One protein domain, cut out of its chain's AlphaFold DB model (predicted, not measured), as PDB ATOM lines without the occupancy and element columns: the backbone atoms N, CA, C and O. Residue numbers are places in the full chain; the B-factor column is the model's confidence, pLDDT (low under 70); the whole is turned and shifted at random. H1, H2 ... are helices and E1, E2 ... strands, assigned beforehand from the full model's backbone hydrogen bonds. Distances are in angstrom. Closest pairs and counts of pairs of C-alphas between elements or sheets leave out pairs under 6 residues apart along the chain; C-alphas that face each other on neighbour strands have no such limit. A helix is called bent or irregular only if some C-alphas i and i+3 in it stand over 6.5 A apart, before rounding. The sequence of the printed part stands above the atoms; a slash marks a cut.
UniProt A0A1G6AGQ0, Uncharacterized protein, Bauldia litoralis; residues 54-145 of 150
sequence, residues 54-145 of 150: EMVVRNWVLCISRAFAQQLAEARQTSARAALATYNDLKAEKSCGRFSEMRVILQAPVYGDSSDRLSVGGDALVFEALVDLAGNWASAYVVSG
ATOM      1  N   GLU A  54      -3.715 -53.793 336.758       91.25
ATOM      2  CA  GLU A  54      -5.056 -54.230 336.389       91.25
ATOM      3  C   GLU A  54      -6.042 -53.927 337.521       91.25
ATOM      4  O   GLU A  54      -5.849 -54.327 338.670       91.25
ATOM      5  N   MET A  55      -7.129 -53.242 337.182       89.56
ATOM      6  CA  MET A  55      -8.210 -52.946 338.107       89.56
ATOM      7  C   MET A  55      -9.570 -52.994 337.417       89.56
ATOM      8  O   MET A  55      -9.698 -52.828 336.205       89.56
ATOM      9  N   VAL A  56     -10.610 -53.209 338.215       90.56
ATOM     10  CA  VAL A  56     -11.998 -53.179 337.760       90.56
ATOM     11  C   VAL A  56     -12.615 -51.850 338.178       90.56
ATOM     12  O   VAL A  56     -12.763 -51.577 339.369       90.56
ATOM     13  N   VAL A  57     -12.999 -51.033 337.203       86.00
ATOM     14  CA  VAL A  57     -13.706 -49.768 337.424       86.00
ATOM     15  C   VAL A  57     -15.193 -49.932 337.134       86.00
ATOM     16  O   VAL A  57     -15.599 -50.751 336.312       86.00
ATOM     17  N   ARG A  58     -16.031 -49.155 337.824       86.56
ATOM     18  CA  ARG A  58     -17.493 -49.238 337.711       86.56
ATOM     19  C   ARG A  58     -18.082 -47.911 337.283       86.56
ATOM     20  O   ARG A  58     -17.731 -46.880 337.849       86.56
ATOM     21  N   ASN A  59     -19.036 -47.950 336.356       85.12
ATOM     22  CA  ASN A  59     -19.743 -46.777 335.829       85.12
ATOM     23  C   ASN A  59     -18.842 -45.743 335.138       85.12
ATOM     24  O   ASN A  59     -19.198 -44.567 335.070       85.12
ATOM     25  N   TRP A  60     -17.688 -46.169 334.626       88.06
ATOM     26  CA  TRP A  60     -16.783 -45.299 333.880       88.06
ATOM     27  C   TRP A  60     -17.187 -45.228 332.410       88.06
ATOM     28  O   TRP A  60     -17.883 -46.106 331.883       88.06
ATOM     29  N   VAL A  61     -16.756 -44.154 331.753       91.44
ATOM     30  CA  VAL A  61     -17.013 -43.926 330.331       91.44
ATOM     31  C   VAL A  61     -15.750 -44.225 329.542       91.44
ATOM     32  O   VAL A  61     -14.700 -43.657 329.821       91.44
ATOM     33  N   LEU A  62     -15.872 -45.098 328.550       92.88
ATOM     34  CA  LEU A  62     -14.870 -45.335 327.519       92.88
ATOM     35  C   LEU A  62     -15.117 -44.374 326.360       92.88
ATOM     36  O   LEU A  62     -16.251 -44.277 325.894       92.88
ATOM     37  N   CYS A  63     -14.077 -43.730 325.852       92.62
ATOM     38  CA  CYS A  63     -14.118 -42.903 324.656       92.62
ATOM     39  C   CYS A  63     -13.036 -43.349 323.668       92.62
ATOM     40  O   CYS A  63     -11.911 -43.677 324.051       92.62
ATOM     41  N   ILE A  64     -13.372 -43.334 322.375       91.75
ATOM     42  CA  ILE A  64     -12.470 -43.785 321.300       91.75
ATOM     43  C   ILE A  64     -11.318 -42.808 321.032       91.75
ATOM     44  O   ILE A  64     -10.343 -43.165 320.378       91.75
ATOM     45  N   SER A  65     -11.431 -41.564 321.503       90.38
ATOM     46  CA  SER A  65     -10.423 -40.529 321.299       90.38
ATOM     47  C   SER A  65     -10.232 -39.675 322.548       90.38
ATOM     48  O   SER A  65     -11.143 -39.509 323.366       90.38
ATOM     49  N   ARG A  66      -9.036 -39.085 322.647       88.69
ATOM     50  CA  ARG A  66      -8.681 -38.132 323.699       88.69
ATOM     51  C   ARG A  66      -9.627 -36.938 323.704       88.69
ATOM     52  O   ARG A  66     -10.117 -36.566 324.760       88.69
ATOM     53  N   ALA A  67      -9.909 -36.382 322.526       90.38
ATOM     54  CA  ALA A  67     -10.720 -35.178 322.380       90.38
ATOM     55  C   ALA A  67     -12.131 -35.363 322.959       90.38
ATOM     56  O   ALA A  67     -12.604 -34.502 323.693       90.38
ATOM     57  N   PHE A  68     -12.772 -36.511 322.719       90.69
ATOM     58  CA  PHE A  68     -14.104 -36.790 323.271       90.69
ATOM     59  C   PHE A  68     -14.080 -36.987 324.788       90.69
ATOM     60  O   PHE A  68     -14.966 -36.510 325.496       90.69
ATOM     61  N   ALA A  69     -13.044 -37.656 325.300       89.38
ATOM     62  CA  ALA A  69     -12.863 -37.831 326.734       89.38
ATOM     63  C   ALA A  69     -12.651 -36.482 327.448       89.38
ATOM     64  O   ALA A  69     -13.227 -36.239 328.508       89.38
ATOM     65  N   GLN A  70     -11.871 -35.585 326.837       88.00
ATOM     66  CA  GLN A  70     -11.648 -34.227 327.330       88.00
ATOM     67  C   GLN A  70     -12.925 -33.392 327.277       88.00
ATOM     68  O   GLN A  70     -13.298 -32.817 328.293       88.00
ATOM     69  N   GLN A  71     -13.649 -33.415 326.156       89.69
ATOM     70  CA  GLN A  71     -14.925 -32.716 325.999       89.69
ATOM     71  C   GLN A  71     -15.937 -33.124 327.080       89.69
ATOM     72  O   GLN A  71     -16.613 -32.276 327.663       89.69
ATOM     73  N   LEU A  72     -16.030 -34.421 327.390       88.31
ATOM     74  CA  LEU A  72     -16.900 -34.910 328.458       88.31
ATOM     75  C   LEU A  72     -16.437 -34.443 329.847       88.31
ATOM     76  O   LEU A  72     -17.264 -34.047 330.673       88.31
ATOM     77  N   ALA A  73     -15.129 -34.481 330.111       85.88
ATOM     78  CA  ALA A  73     -14.565 -34.000 331.369       85.88
ATOM     79  C   ALA A  73     -14.788 -32.487 331.558       85.88
ATOM     80  O   ALA A  73     -15.169 -32.059 332.644       85.88
ATOM     81  N   GLU A  74     -14.641 -31.686 330.504       84.56
ATOM     82  CA  GLU A  74     -14.928 -30.243 330.500       84.56
ATOM     83  C   GLU A  74     -16.415 -29.955 330.739       84.56
ATOM     84  O   GLU A  74     -16.777 -29.141 331.593       84.56
ATOM     85  N   ALA A  75     -17.309 -30.683 330.065       87.00
ATOM     86  CA  ALA A  75     -18.747 -30.567 330.297       87.00
ATOM     87  C   ALA A  75     -19.118 -30.878 331.758       87.00
ATOM     88  O   ALA A  75     -20.021 -30.256 332.327       87.00
ATOM     89  N   ARG A  76     -18.390 -31.798 332.403       81.50
ATOM     90  CA  ARG A  76     -18.581 -32.136 333.819       81.50
ATOM     91  C   ARG A  76     -18.183 -31.027 334.778       81.50
ATOM     92  O   ARG A  76     -18.858 -30.887 335.796       81.50
ATOM     93  N   GLN A  77     -17.178 -30.229 334.439       78.38
ATOM     94  CA  GLN A  77     -16.817 -29.038 335.215       78.38
ATOM     95  C   GLN A  77     -17.922 -27.981 335.165       78.38
ATOM     96  O   GLN A  77     -18.110 -27.224 336.109       78.38
ATOM     97  N   THR A  78     -18.676 -27.935 334.064       82.00
ATOM     98  CA  THR A  78     -19.797 -27.001 333.932       82.00
ATOM     99  C   THR A  78     -20.978 -27.440 334.797       82.00
ATOM    100  O   THR A  78     -21.518 -26.649 335.565       82.00
ATOM    101  N   SER A  79     -21.432 -28.692 334.655       81.44
ATOM    102  CA  SER A  79     -22.439 -29.298 335.537       81.44
ATOM    103  C   SER A  79     -22.641 -30.785 335.239       81.44
ATOM    104  O   SER A  79     -22.338 -31.279 334.151       81.44
ATOM    105  N   ALA A  80     -23.290 -31.503 336.160       83.94
ATOM    106  CA  ALA A  80     -23.744 -32.872 335.906       83.94
ATOM    107  C   ALA A  80     -24.718 -32.973 334.712       83.94
ATOM    108  O   ALA A  80     -24.673 -33.954 333.970       83.94
ATOM    109  N   ARG A  81     -25.569 -31.954 334.499       87.12
ATOM    110  CA  ARG A  81     -26.518 -31.900 333.375       87.12
ATOM    111  C   ARG A  81     -25.803 -31.682 332.040       87.12
ATOM    112  O   ARG A  81     -26.144 -32.350 331.070       87.12
ATOM    113  N   ALA A  82     -24.811 -30.793 332.004       87.75
ATOM    114  CA  ALA A  82     -23.985 -30.568 330.819       87.75
ATOM    115  C   ALA A  82     -23.208 -31.837 330.444       87.75
ATOM    116  O   ALA A  82     -23.288 -32.274 329.301       87.75
ATOM    117  N   ALA A  83     -22.571 -32.503 331.415       87.88
ATOM    118  CA  ALA A  83     -21.903 -33.786 331.179       87.88
ATOM    119  C   ALA A  83     -22.839 -34.853 330.607       87.88
ATOM    120  O   ALA A  83     -22.453 -35.601 329.715       87.88
ATOM    121  N   LEU A  84     -24.068 -34.938 331.120       89.94
ATOM    122  CA  LEU A  84     -25.049 -35.898 330.631       89.94
ATOM    123  C   LEU A  84     -25.493 -35.586 329.196       89.94
ATOM    124  O   LEU A  84     -25.598 -36.509 328.393       89.94
ATOM    125  N   ALA A  85     -25.727 -34.312 328.870       92.31
ATOM    126  CA  ALA A  85     -26.047 -33.889 327.508       92.31
ATOM    127  C   ALA A  85     -24.908 -34.254 326.543       92.31
ATOM    128  O   ALA A  85     -25.126 -35.020 325.610       92.31
ATOM    129  N   THR A  86     -23.677 -33.837 326.856       93.19
ATOM    130  CA  THR A  86     -22.482 -34.160 326.063       93.19
ATOM    131  C   THR A  86     -22.266 -35.665 325.932       93.19
ATOM    132  O   THR A  86     -21.960 -36.156 324.850       93.19
ATOM    133  N   TYR A  87     -22.466 -36.433 327.005       92.38
ATOM    134  CA  TYR A  87     -22.390 -37.888 326.939       92.38
ATOM    135  C   TYR A  87     -23.439 -38.482 325.995       92.38
ATOM    136  O   TYR A  87     -23.113 -39.394 325.240       92.38
ATOM    137  N   ASN A  88     -24.688 -38.009 326.032       94.19
ATOM    138  CA  ASN A  88     -25.743 -38.527 325.161       94.19
ATOM    139  C   ASN A  88     -25.439 -38.251 323.682       94.19
ATOM    140  O   ASN A  88     -25.638 -39.150 322.864       94.19
ATOM    141  N   ASP A  89     -24.897 -37.074 323.367       95.19
ATOM    142  CA  ASP A  89     -24.463 -36.715 322.014       95.19
ATOM    143  C   ASP A  89     -23.313 -37.629 321.553       95.19
ATOM    144  O   ASP A  89     -23.427 -38.338 320.551       95.19
ATOM    145  N   LEU A  90     -22.251 -37.741 322.360       93.50
ATOM    146  CA  LEU A  90     -21.099 -38.603 322.068       93.50
ATOM    147  C   LEU A  90     -21.470 -40.091 321.989       93.50
ATOM    148  O   LEU A  90     -20.871 -40.854 321.229       93.50
ATOM    149  N   LYS A  91     -22.461 -40.529 322.767       93.75
ATOM    150  CA  LYS A  91     -23.000 -41.888 322.704       93.75
ATOM    151  C   LYS A  91     -23.773 -42.114 321.408       93.75
ATOM    152  O   LYS A  91     -23.622 -43.176 320.803       93.75
ATOM    153  N   ALA A  92     -24.593 -41.153 320.981       94.25
ATOM    154  CA  ALA A  92     -25.330 -41.239 319.722       94.25
ATOM    155  C   ALA A  92     -24.375 -41.342 318.519       94.25
ATOM    156  O   ALA A  92     -24.630 -42.110 317.590       94.25
ATOM    157  N   GLU A  93     -23.231 -40.664 318.593       94.12
ATOM    158  CA  GLU A  93     -22.146 -40.739 317.608       94.12
ATOM    159  C   GLU A  93     -21.289 -42.012 317.708       94.12
ATOM    160  O   GLU A  93     -20.440 -42.252 316.852       94.12
ATOM    161  N   LYS A  94     -21.516 -42.859 318.722       93.56
ATOM    162  CA  LYS A  94     -20.700 -44.047 319.043       93.56
ATOM    163  C   LYS A  94     -19.244 -43.711 319.394       93.56
ATOM    164  O   LYS A  94     -18.367 -44.568 319.313       93.56
ATOM    165  N   SER A  95     -19.006 -42.478 319.824       92.94
ATOM    166  CA  SER A  95     -17.700 -41.955 320.222       92.94
ATOM    167  C   SER A  95     -17.355 -42.299 321.673       92.94
ATOM    168  O   SER A  95     -16.182 -42.496 321.997       92.94
ATOM    169  N   CYS A  96     -18.365 -42.413 322.540       92.69
ATOM    170  CA  CYS A  96     -18.198 -42.829 323.932       92.69
ATOM    171  C   CYS A  96     -19.297 -43.802 324.390       92.69
ATOM    172  O   CYS A  96     -20.414 -43.804 323.874       92.69
ATOM    173  N   GLY A  97     -19.003 -44.611 325.409       91.62
ATOM    174  CA  GLY A  97     -19.948 -45.544 326.015       91.62
ATOM    175  C   GLY A  97     -19.689 -45.737 327.505       91.62
ATOM    176  O   GLY A  97     -18.544 -45.861 327.931       91.62
ATOM    177  N   ARG A  98     -20.757 -45.757 328.308       90.25
ATOM    178  CA  ARG A  98     -20.680 -46.065 329.742       90.25
ATOM    179  C   ARG A  98     -20.782 -47.565 329.970       90.25
ATOM    180  O   ARG A  98     -21.709 -48.201 329.470       90.25
ATOM    181  N   PHE A  99     -19.889 -48.086 330.800       87.56
ATOM    182  CA  PHE A  99     -19.856 -49.492 331.185       87.56
ATOM    183  C   PHE A  99     -20.158 -49.620 332.679       87.56
ATOM    184  O   PHE A  99     -19.640 -48.855 333.492       87.56
ATOM    185  N   SER A 100     -21.019 -50.573 333.045       85.62
ATOM    186  CA  SER A 100     -21.330 -50.875 334.451       85.62
ATOM    187  C   SER A 100     -20.093 -51.372 335.199       85.62
ATOM    188  O   SER A 100     -19.868 -50.996 336.347       85.62
ATOM    189  N   GLU A 101     -19.277 -52.168 334.517       88.62
ATOM    190  CA  GLU A 101     -18.008 -52.703 334.982       88.62
ATOM    191  C   GLU A 101     -17.038 -52.789 333.795       88.62
ATOM    192  O   GLU A 101     -17.446 -53.131 332.684       88.62
ATOM    193  N   MET A 102     -15.773 -52.437 334.014       90.19
ATOM    194  CA  MET A 102     -14.731 -52.443 332.990       90.19
ATOM    195  C   MET A 102     -13.390 -52.802 333.628       90.19
ATOM    196  O   MET A 102     -12.994 -52.193 334.621       90.19
ATOM    197  N   ARG A 103     -12.687 -53.778 333.054       92.69
ATOM    198  CA  ARG A 103     -11.302 -54.097 333.418       92.69
ATOM    199  C   ARG A 103     -10.369 -53.166 332.661       92.69
ATOM    200  O   ARG A 103     -10.459 -53.058 331.438       92.69
ATOM    201  N   VAL A 104      -9.513 -52.473 333.398       92.19
ATOM    202  CA  VAL A 104      -8.615 -51.452 332.864       92.19
ATOM    203  C   VAL A 104      -7.226 -51.571 333.478       92.19
ATOM    204  O   VAL A 104      -7.078 -52.000 334.618       92.19
ATOM    205  N   ILE A 105      -6.218 -51.137 332.731       92.81
ATOM    206  CA  ILE A 105      -4.885 -50.799 333.229       92.81
ATOM    207  C   ILE A 105      -4.683 -49.327 332.884       92.81
ATOM    208  O   ILE A 105      -4.595 -48.971 331.707       92.81
ATOM    209  N   LEU A 106      -4.676 -48.459 333.892       89.69
ATOM    210  CA  LEU A 106      -4.462 -47.028 333.686       89.69
ATOM    211  C   LEU A 106      -2.983 -46.795 333.372       89.69
ATOM    212  O   LEU A 106      -2.133 -47.195 334.156       89.69
ATOM    213  N   GLN A 107      -2.672 -46.167 332.243       89.25
ATOM    214  CA  GLN A 107      -1.289 -45.932 331.819       89.25
ATOM    215  C   GLN A 107      -0.818 -44.543 332.244       89.25
ATOM    216  O   GLN A 107       0.185 -44.395 332.931       89.25
ATOM    217  N   ALA A 108      -1.569 -43.506 331.867       85.00
ATOM    218  CA  ALA A 108      -1.204 -42.129 332.175       85.00
ATOM    219  C   ALA A 108      -2.444 -41.239 332.316       85.00
ATOM    220  O   ALA A 108      -3.408 -41.395 331.558       85.00
ATOM    221  N   PRO A 109      -2.447 -40.273 333.249       82.44
ATOM    222  CA  PRO A 109      -3.453 -39.225 333.246       82.44
ATOM    223  C   PRO A 109      -3.234 -38.297 332.039       82.44
ATOM    224  O   PRO A 109      -2.110 -37.910 331.728       82.44
ATOM    225  N   VAL A 110      -4.313 -37.919 331.348       81.50
ATOM    226  CA  VAL A 110      -4.238 -37.019 330.178       81.50
ATOM    227  C   VAL A 110      -3.910 -35.582 330.596       81.50
ATOM    228  O   VAL A 110      -3.238 -34.857 329.864       81.50
ATOM    229  N   TYR A 111      -4.355 -35.187 331.788       70.50
ATOM    230  CA  TYR A 111      -3.966 -33.946 332.449       70.50
ATOM    231  C   TYR A 111      -2.925 -34.315 333.518       70.50
ATOM    232  O   TYR A 111      -3.264 -35.045 334.448       70.50
ATOM    233  N   GLY A 112      -1.661 -33.911 333.332       55.28
ATOM    234  CA  GLY A 112      -0.495 -34.392 334.100       55.28
ATOM    235  C   GLY A 112      -0.545 -34.203 335.630       55.28
ATOM    236  O   GLY A 112      -1.477 -33.618 336.171       55.28
ATOM    237  N   ASP A 113       0.478 -34.702 336.339       47.91
ATOM    238  CA  ASP A 113       0.541 -34.812 337.816       47.91
ATOM    239  C   ASP A 113       0.526 -33.497 338.610       47.91
ATOM    240  O   ASP A 113       0.272 -33.485 339.815       47.91
ATOM    241  N   SER A 114       0.788 -32.366 337.974       39.84
ATOM    242  CA  SER A 114       0.866 -31.083 338.658       39.84
ATOM    243  C   SER A 114      -0.518 -30.463 338.779       39.84
ATOM    244  O   SER A 114      -1.065 -30.075 337.756       39.84
ATOM    245  N   SER A 115      -1.041 -30.378 340.009       40.38
ATOM    246  CA  SER A 115      -1.750 -29.240 340.647       40.38
ATOM    247  C   SER A 115      -2.851 -28.438 339.912       40.38
ATOM    248  O   SER A 115      -3.691 -27.858 340.589       40.38
ATOM    249  N   ASP A 116      -2.936 -28.445 338.585       44.56
ATOM    250  CA  ASP A 116      -4.037 -27.935 337.763       44.56
ATOM    251  C   ASP A 116      -5.246 -28.879 337.753       44.56
ATOM    252  O   ASP A 116      -6.362 -28.452 337.461       44.56
ATOM    253  N   ARG A 117      -5.065 -30.150 338.152       48.03
ATOM    254  CA  ARG A 117      -6.158 -31.134 338.306       48.03
ATOM    255  C   ARG A 117      -7.192 -30.729 339.365       48.03
ATOM    256  O   ARG A 117      -8.310 -31.224 339.319       48.03
ATOM    257  N   LEU A 118      -6.827 -29.841 340.294       43.31
ATOM    258  CA  LEU A 118      -7.711 -29.296 341.334       43.31
ATOM    259  C   LEU A 118      -8.417 -27.993 340.914       43.31
ATOM    260  O   LEU A 118      -9.316 -27.543 341.620       43.31
ATOM    261  N   SER A 119      -8.044 -27.395 339.776       39.91
ATOM    262  CA  SER A 119      -8.567 -26.091 339.329       39.91
ATOM    263  C   SER A 119      -9.691 -26.198 338.297       39.91
ATOM    264  O   SER A 119     -10.339 -25.203 337.980       39.91
ATOM    265  N   VAL A 120      -9.962 -27.400 337.790       43.91
ATOM    266  CA  VAL A 120     -11.093 -27.680 336.903       43.91
ATOM    267  C   VAL A 120     -12.173 -28.386 337.713       43.91
ATOM    268  O   VAL A 120     -12.178 -29.604 337.842       43.91
ATOM    269  N   GLY A 121     -13.035 -27.581 338.338       38.00
ATOM    270  CA  GLY A 121     -13.989 -27.954 339.389       38.00
ATOM    271  C   GLY A 121     -15.031 -29.012 339.011       38.00
ATOM    272  O   GLY A 121     -16.212 -28.717 338.853       38.00
ATOM    273  N   GLY A 122     -14.599 -30.266 338.947       52.34
ATOM    274  CA  GLY A 122     -15.426 -31.462 338.920       52.34
ATOM    275  C   GLY A 122     -14.531 -32.689 339.066       52.34
ATOM    276  O   GLY A 122     -13.478 -32.750 338.446       52.34
ATOM    277  N   ASP A 123     -14.941 -33.678 339.861       64.88
ATOM    278  CA  ASP A 123     -14.137 -34.866 340.217       64.88
ATOM    279  C   ASP A 123     -13.811 -35.821 339.038       64.88
ATOM    280  O   ASP A 123     -13.499 -36.994 339.247       64.88
ATOM    281  N   ALA A 124     -13.939 -35.377 337.785       73.62
ATOM    282  CA  ALA A 124     -13.715 -36.200 336.602       73.62
ATOM    283  C   ALA A 124     -12.254 -36.152 336.145       73.62
ATOM    284  O   ALA A 124     -11.705 -35.096 335.841       73.62
ATOM    285  N   LEU A 125     -11.639 -37.326 336.038       80.62
ATOM    286  CA  LEU A 125     -10.270 -37.521 335.583       80.62
ATOM    287  C   LEU A 125     -10.294 -38.273 334.258       80.62
ATOM    288  O   LEU A 125     -11.110 -39.171 334.053       80.62
ATOM    289  N   VAL A 126      -9.377 -37.921 333.362       86.25
ATOM    290  CA  VAL A 126      -9.213 -38.607 332.080       86.25
ATOM    291  C   VAL A 126      -7.898 -39.366 332.094       86.25
ATOM    292  O   VAL A 126      -6.854 -38.786 332.395       86.25
ATOM    293  N   PHE A 127      -7.950 -40.642 331.730       87.75
ATOM    294  CA  PHE A 127      -6.783 -41.508 331.635       87.75
ATOM    295  C   PHE A 127      -6.673 -42.110 330.241       87.75
ATOM    296  O   PHE A 127      -7.673 -42.491 329.633       87.75
ATOM    297  N   GLU A 128      -5.445 -42.237 329.762       90.12
ATOM    298  CA  GLU A 128      -5.102 -43.246 328.773       90.12
ATOM    299  C   GLU A 128      -5.032 -44.600 329.485       90.12
ATOM    300  O   GLU A 128      -4.388 -44.726 330.529       90.12
ATOM    301  N   ALA A 129      -5.722 -45.604 328.956       92.00
ATOM    302  CA  ALA A 129      -5.834 -46.911 329.585       92.00
ATOM    303  C   ALA A 129      -5.820 -48.030 328.547       92.00
ATOM    304  O   ALA A 129      -6.291 -47.856 327.424       92.00
ATOM    305  N   LEU A 130      -5.314 -49.195 328.943       93.81
ATOM    306  CA  LEU A 130      -5.642 -50.443 328.267       93.81
ATOM    307  C   LEU A 130      -6.956 -50.943 328.849       93.81
ATOM    308  O   LEU A 130      -7.100 -51.031 330.065       93.81
ATOM    309  N   VAL A 131      -7.909 -51.266 327.992       91.94
ATOM    310  CA  VAL A 131      -9.238 -51.731 328.379       91.94
ATOM    311  C   VAL A 131      -9.434 -53.136 327.855       91.94
ATOM    312  O   VAL A 131      -9.184 -53.392 326.678       91.94
ATOM    313  N   ASP A 132      -9.874 -54.042 328.721       92.75
ATOM    314  CA  ASP A 132     -10.209 -55.398 328.312       92.75
ATOM    315  C   ASP A 132     -11.596 -55.423 327.659       92.75
ATOM    316  O   ASP A 132     -12.634 -55.252 328.308       92.75
ATOM    317  N   LEU A 133     -11.597 -55.650 326.350       86.19
ATOM    318  CA  LEU A 133     -12.777 -55.848 325.530       86.19
ATOM    319  C   LEU A 133     -12.841 -57.322 325.119       86.19
ATOM    320  O   LEU A 133     -12.204 -57.754 324.158       86.19
ATOM    321  N   ALA A 134     -13.645 -58.095 325.854       86.12
ATOM    322  CA  ALA A 134     -13.894 -59.516 325.591       86.12
ATOM    323  C   ALA A 134     -12.618 -60.386 325.541       86.12
ATOM    324  O   ALA A 134     -12.486 -61.257 324.681       86.12
ATOM    325  N   GLY A 135     -11.682 -60.158 326.463       86.88
ATOM    326  CA  GLY A 135     -10.414 -60.878 326.577       86.88
ATOM    327  C   GLY A 135      -9.263 -60.249 325.788       86.88
ATOM    328  O   GLY A 135      -8.165 -60.804 325.791       86.88
ATOM    329  N   ASN A 136      -9.491 -59.116 325.115       90.56
ATOM    330  CA  ASN A 136      -8.476 -58.404 324.344       90.56
ATOM    331  C   ASN A 136      -8.233 -57.016 324.927       90.56
ATOM    332  O   ASN A 136      -9.145 -56.194 325.009       90.56
ATOM    333  N   TRP A 137      -6.978 -56.733 325.260       91.50
ATOM    334  CA  TRP A 137      -6.559 -55.421 325.733       91.50
ATOM    335  C   TRP A 137      -6.401 -54.446 324.566       91.50
ATOM    336  O   TRP A 137      -5.641 -54.705 323.632       91.50
ATOM    337  N   ALA A 138      -7.099 -53.314 324.633       92.81
ATOM    338  CA  ALA A 138      -7.033 -52.253 323.633       92.81
ATOM    339  C   ALA A 138      -6.795 -50.886 324.284       92.81
ATOM    340  O   ALA A 138      -7.393 -50.573 325.313       92.81
ATOM    341  N   SER A 139      -5.952 -50.056 323.666       91.81
ATOM    342  CA  SER A 139      -5.725 -48.682 324.121       91.81
ATOM    343  C   SER A 139      -6.951 -47.815 323.861       91.81
ATOM    344  O   SER A 139      -7.460 -47.759 322.741       91.81
ATOM    345  N   ALA A 140      -7.401 -47.108 324.887       92.38
ATOM    346  CA  ALA A 140      -8.519 -46.186 324.811       92.38
ATOM    347  C   ALA A 140      -8.398 -45.088 325.873       92.38
ATOM    348  O   ALA A 140      -7.467 -45.068 326.682       92.38
ATOM    349  N   TYR A 141      -9.361 -44.168 325.873       91.81
ATOM    350  CA  TYR A 141      -9.444 -43.106 326.864       91.81
ATOM    351  C   TYR A 141     -10.620 -43.365 327.788       91.81
ATOM    352  O   TYR A 141     -11.731 -43.613 327.322       91.81
ATOM    353  N   VAL A 142     -10.391 -43.298 329.095       90.38
ATOM    354  CA  VAL A 142     -11.440 -43.491 330.095       90.38
ATOM    355  C   VAL A 142     -11.639 -42.227 330.913       90.38
ATOM    356  O   VAL A 142     -10.676 -41.571 331.310       90.38
ATOM    357  N   VAL A 143     -12.902 -41.885 331.152       88.00
ATOM    358  CA  VAL A 143     -13.304 -40.765 332.004       88.00
ATOM    359  C   VAL A 143     -13.882 -41.329 333.290       88.00
ATOM    360  O   VAL A 143     -14.848 -42.102 333.274       88.00
ATOM    361  N   SER A 144     -13.278 -40.942 334.407       79.06
ATOM    362  CA  SER A 144     -13.751 -41.284 335.733       79.06
ATOM    363  C   SER A 144     -14.893 -40.353 336.143       79.06
ATOM    364  O   SER A 144     -14.894 -39.163 335.832       79.06
ATOM    365  N   GLY A 145     -15.874 -40.891 336.862       68.06
ATOM    366  CA  GLY A 145     -16.960 -40.105 337.444       68.06
ATOM    367  C   GLY A 145     -18.341 -40.683 337.157       68.06
ATOM    368  O   GLY A 145     -18.637 -41.175 336.070       68.06
TER     369      GLY A 145
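Overview. This is residues 54 to 145 of the 150 residues of an uncharacterized protein of Bauldia litoralis (UniProt A0A1G6AGQ0). Four bent antiparallel strands, E1, E2, E3 and E4, make a small barrel closed by a short seam between E4 and E1, and a helical hairpin, H1 and H2, packs on it. The printed part has 92 residues, with two named helices and four named strands in the order E1 H1 H2 E2 E3 E4; the class is mixed, helices and strands. It is compact, with a radius of gyration of the C-alphas of 12.5 A, and spans 36 by 33 by 20 A.

Arrangement. Start with E1, residues 54 to 63, which bends by 103 degrees at residue 59. H1, residues 66 to 78, and H2, residues 80 to 92, form a helical hairpin and touch, opposite ways at a shallow tilt of 28 degrees; their closest C-alphas are those of Arg 76 and Ala 83, 4.6 A apart. In both, every O i to N i+4 pair is within hydrogen-bond range. E2, residues 96 to 109, bends by 122 degrees at residue 100 and is antiparallel to E1, with N 55 and O 104 2.8 A apart. H2 is on the barrel; its closest C-alphas to E2 are those of Leu 90 and Cys 96, 5.5 A. E3, residues 126 to 133, and E4, residues 136 to 143, complete a meander with E2, each strand the antiparallel neighbour of the one before: look for N 105 and O 130, 2.8 A, then N 129 and O 140, 2.9 A. Antiparallel E4 and E1 close the ring at N 63 and O 141, 2.8 A. H1 is on the barrel, outside it, at a height over the sheet of 8.1 A; its closest C-alphas to E4 are those of Arg 66 and Tyr 141, 5.9 A.

Along the chain. Find C-alpha 54 at (-5.056, -54.230, 336.389), where E1 begins its 18.7 A. H1 measures 18.8 A, H2 18.3 A, E2 17.8 A and E3 18.8 A. E4 runs 19.8 A to C-alpha 143 at (-13.304, -40.765, 332.004).

Size, cuts and confidence. The C-alphas farthest apart, those of Ser 119 and Gly 135, are 37.1 A apart. The printed part has no cut; E2 to E3 is a long link, and the other links are tight. Confidence is under 70 at residues 112 to 123 and 145.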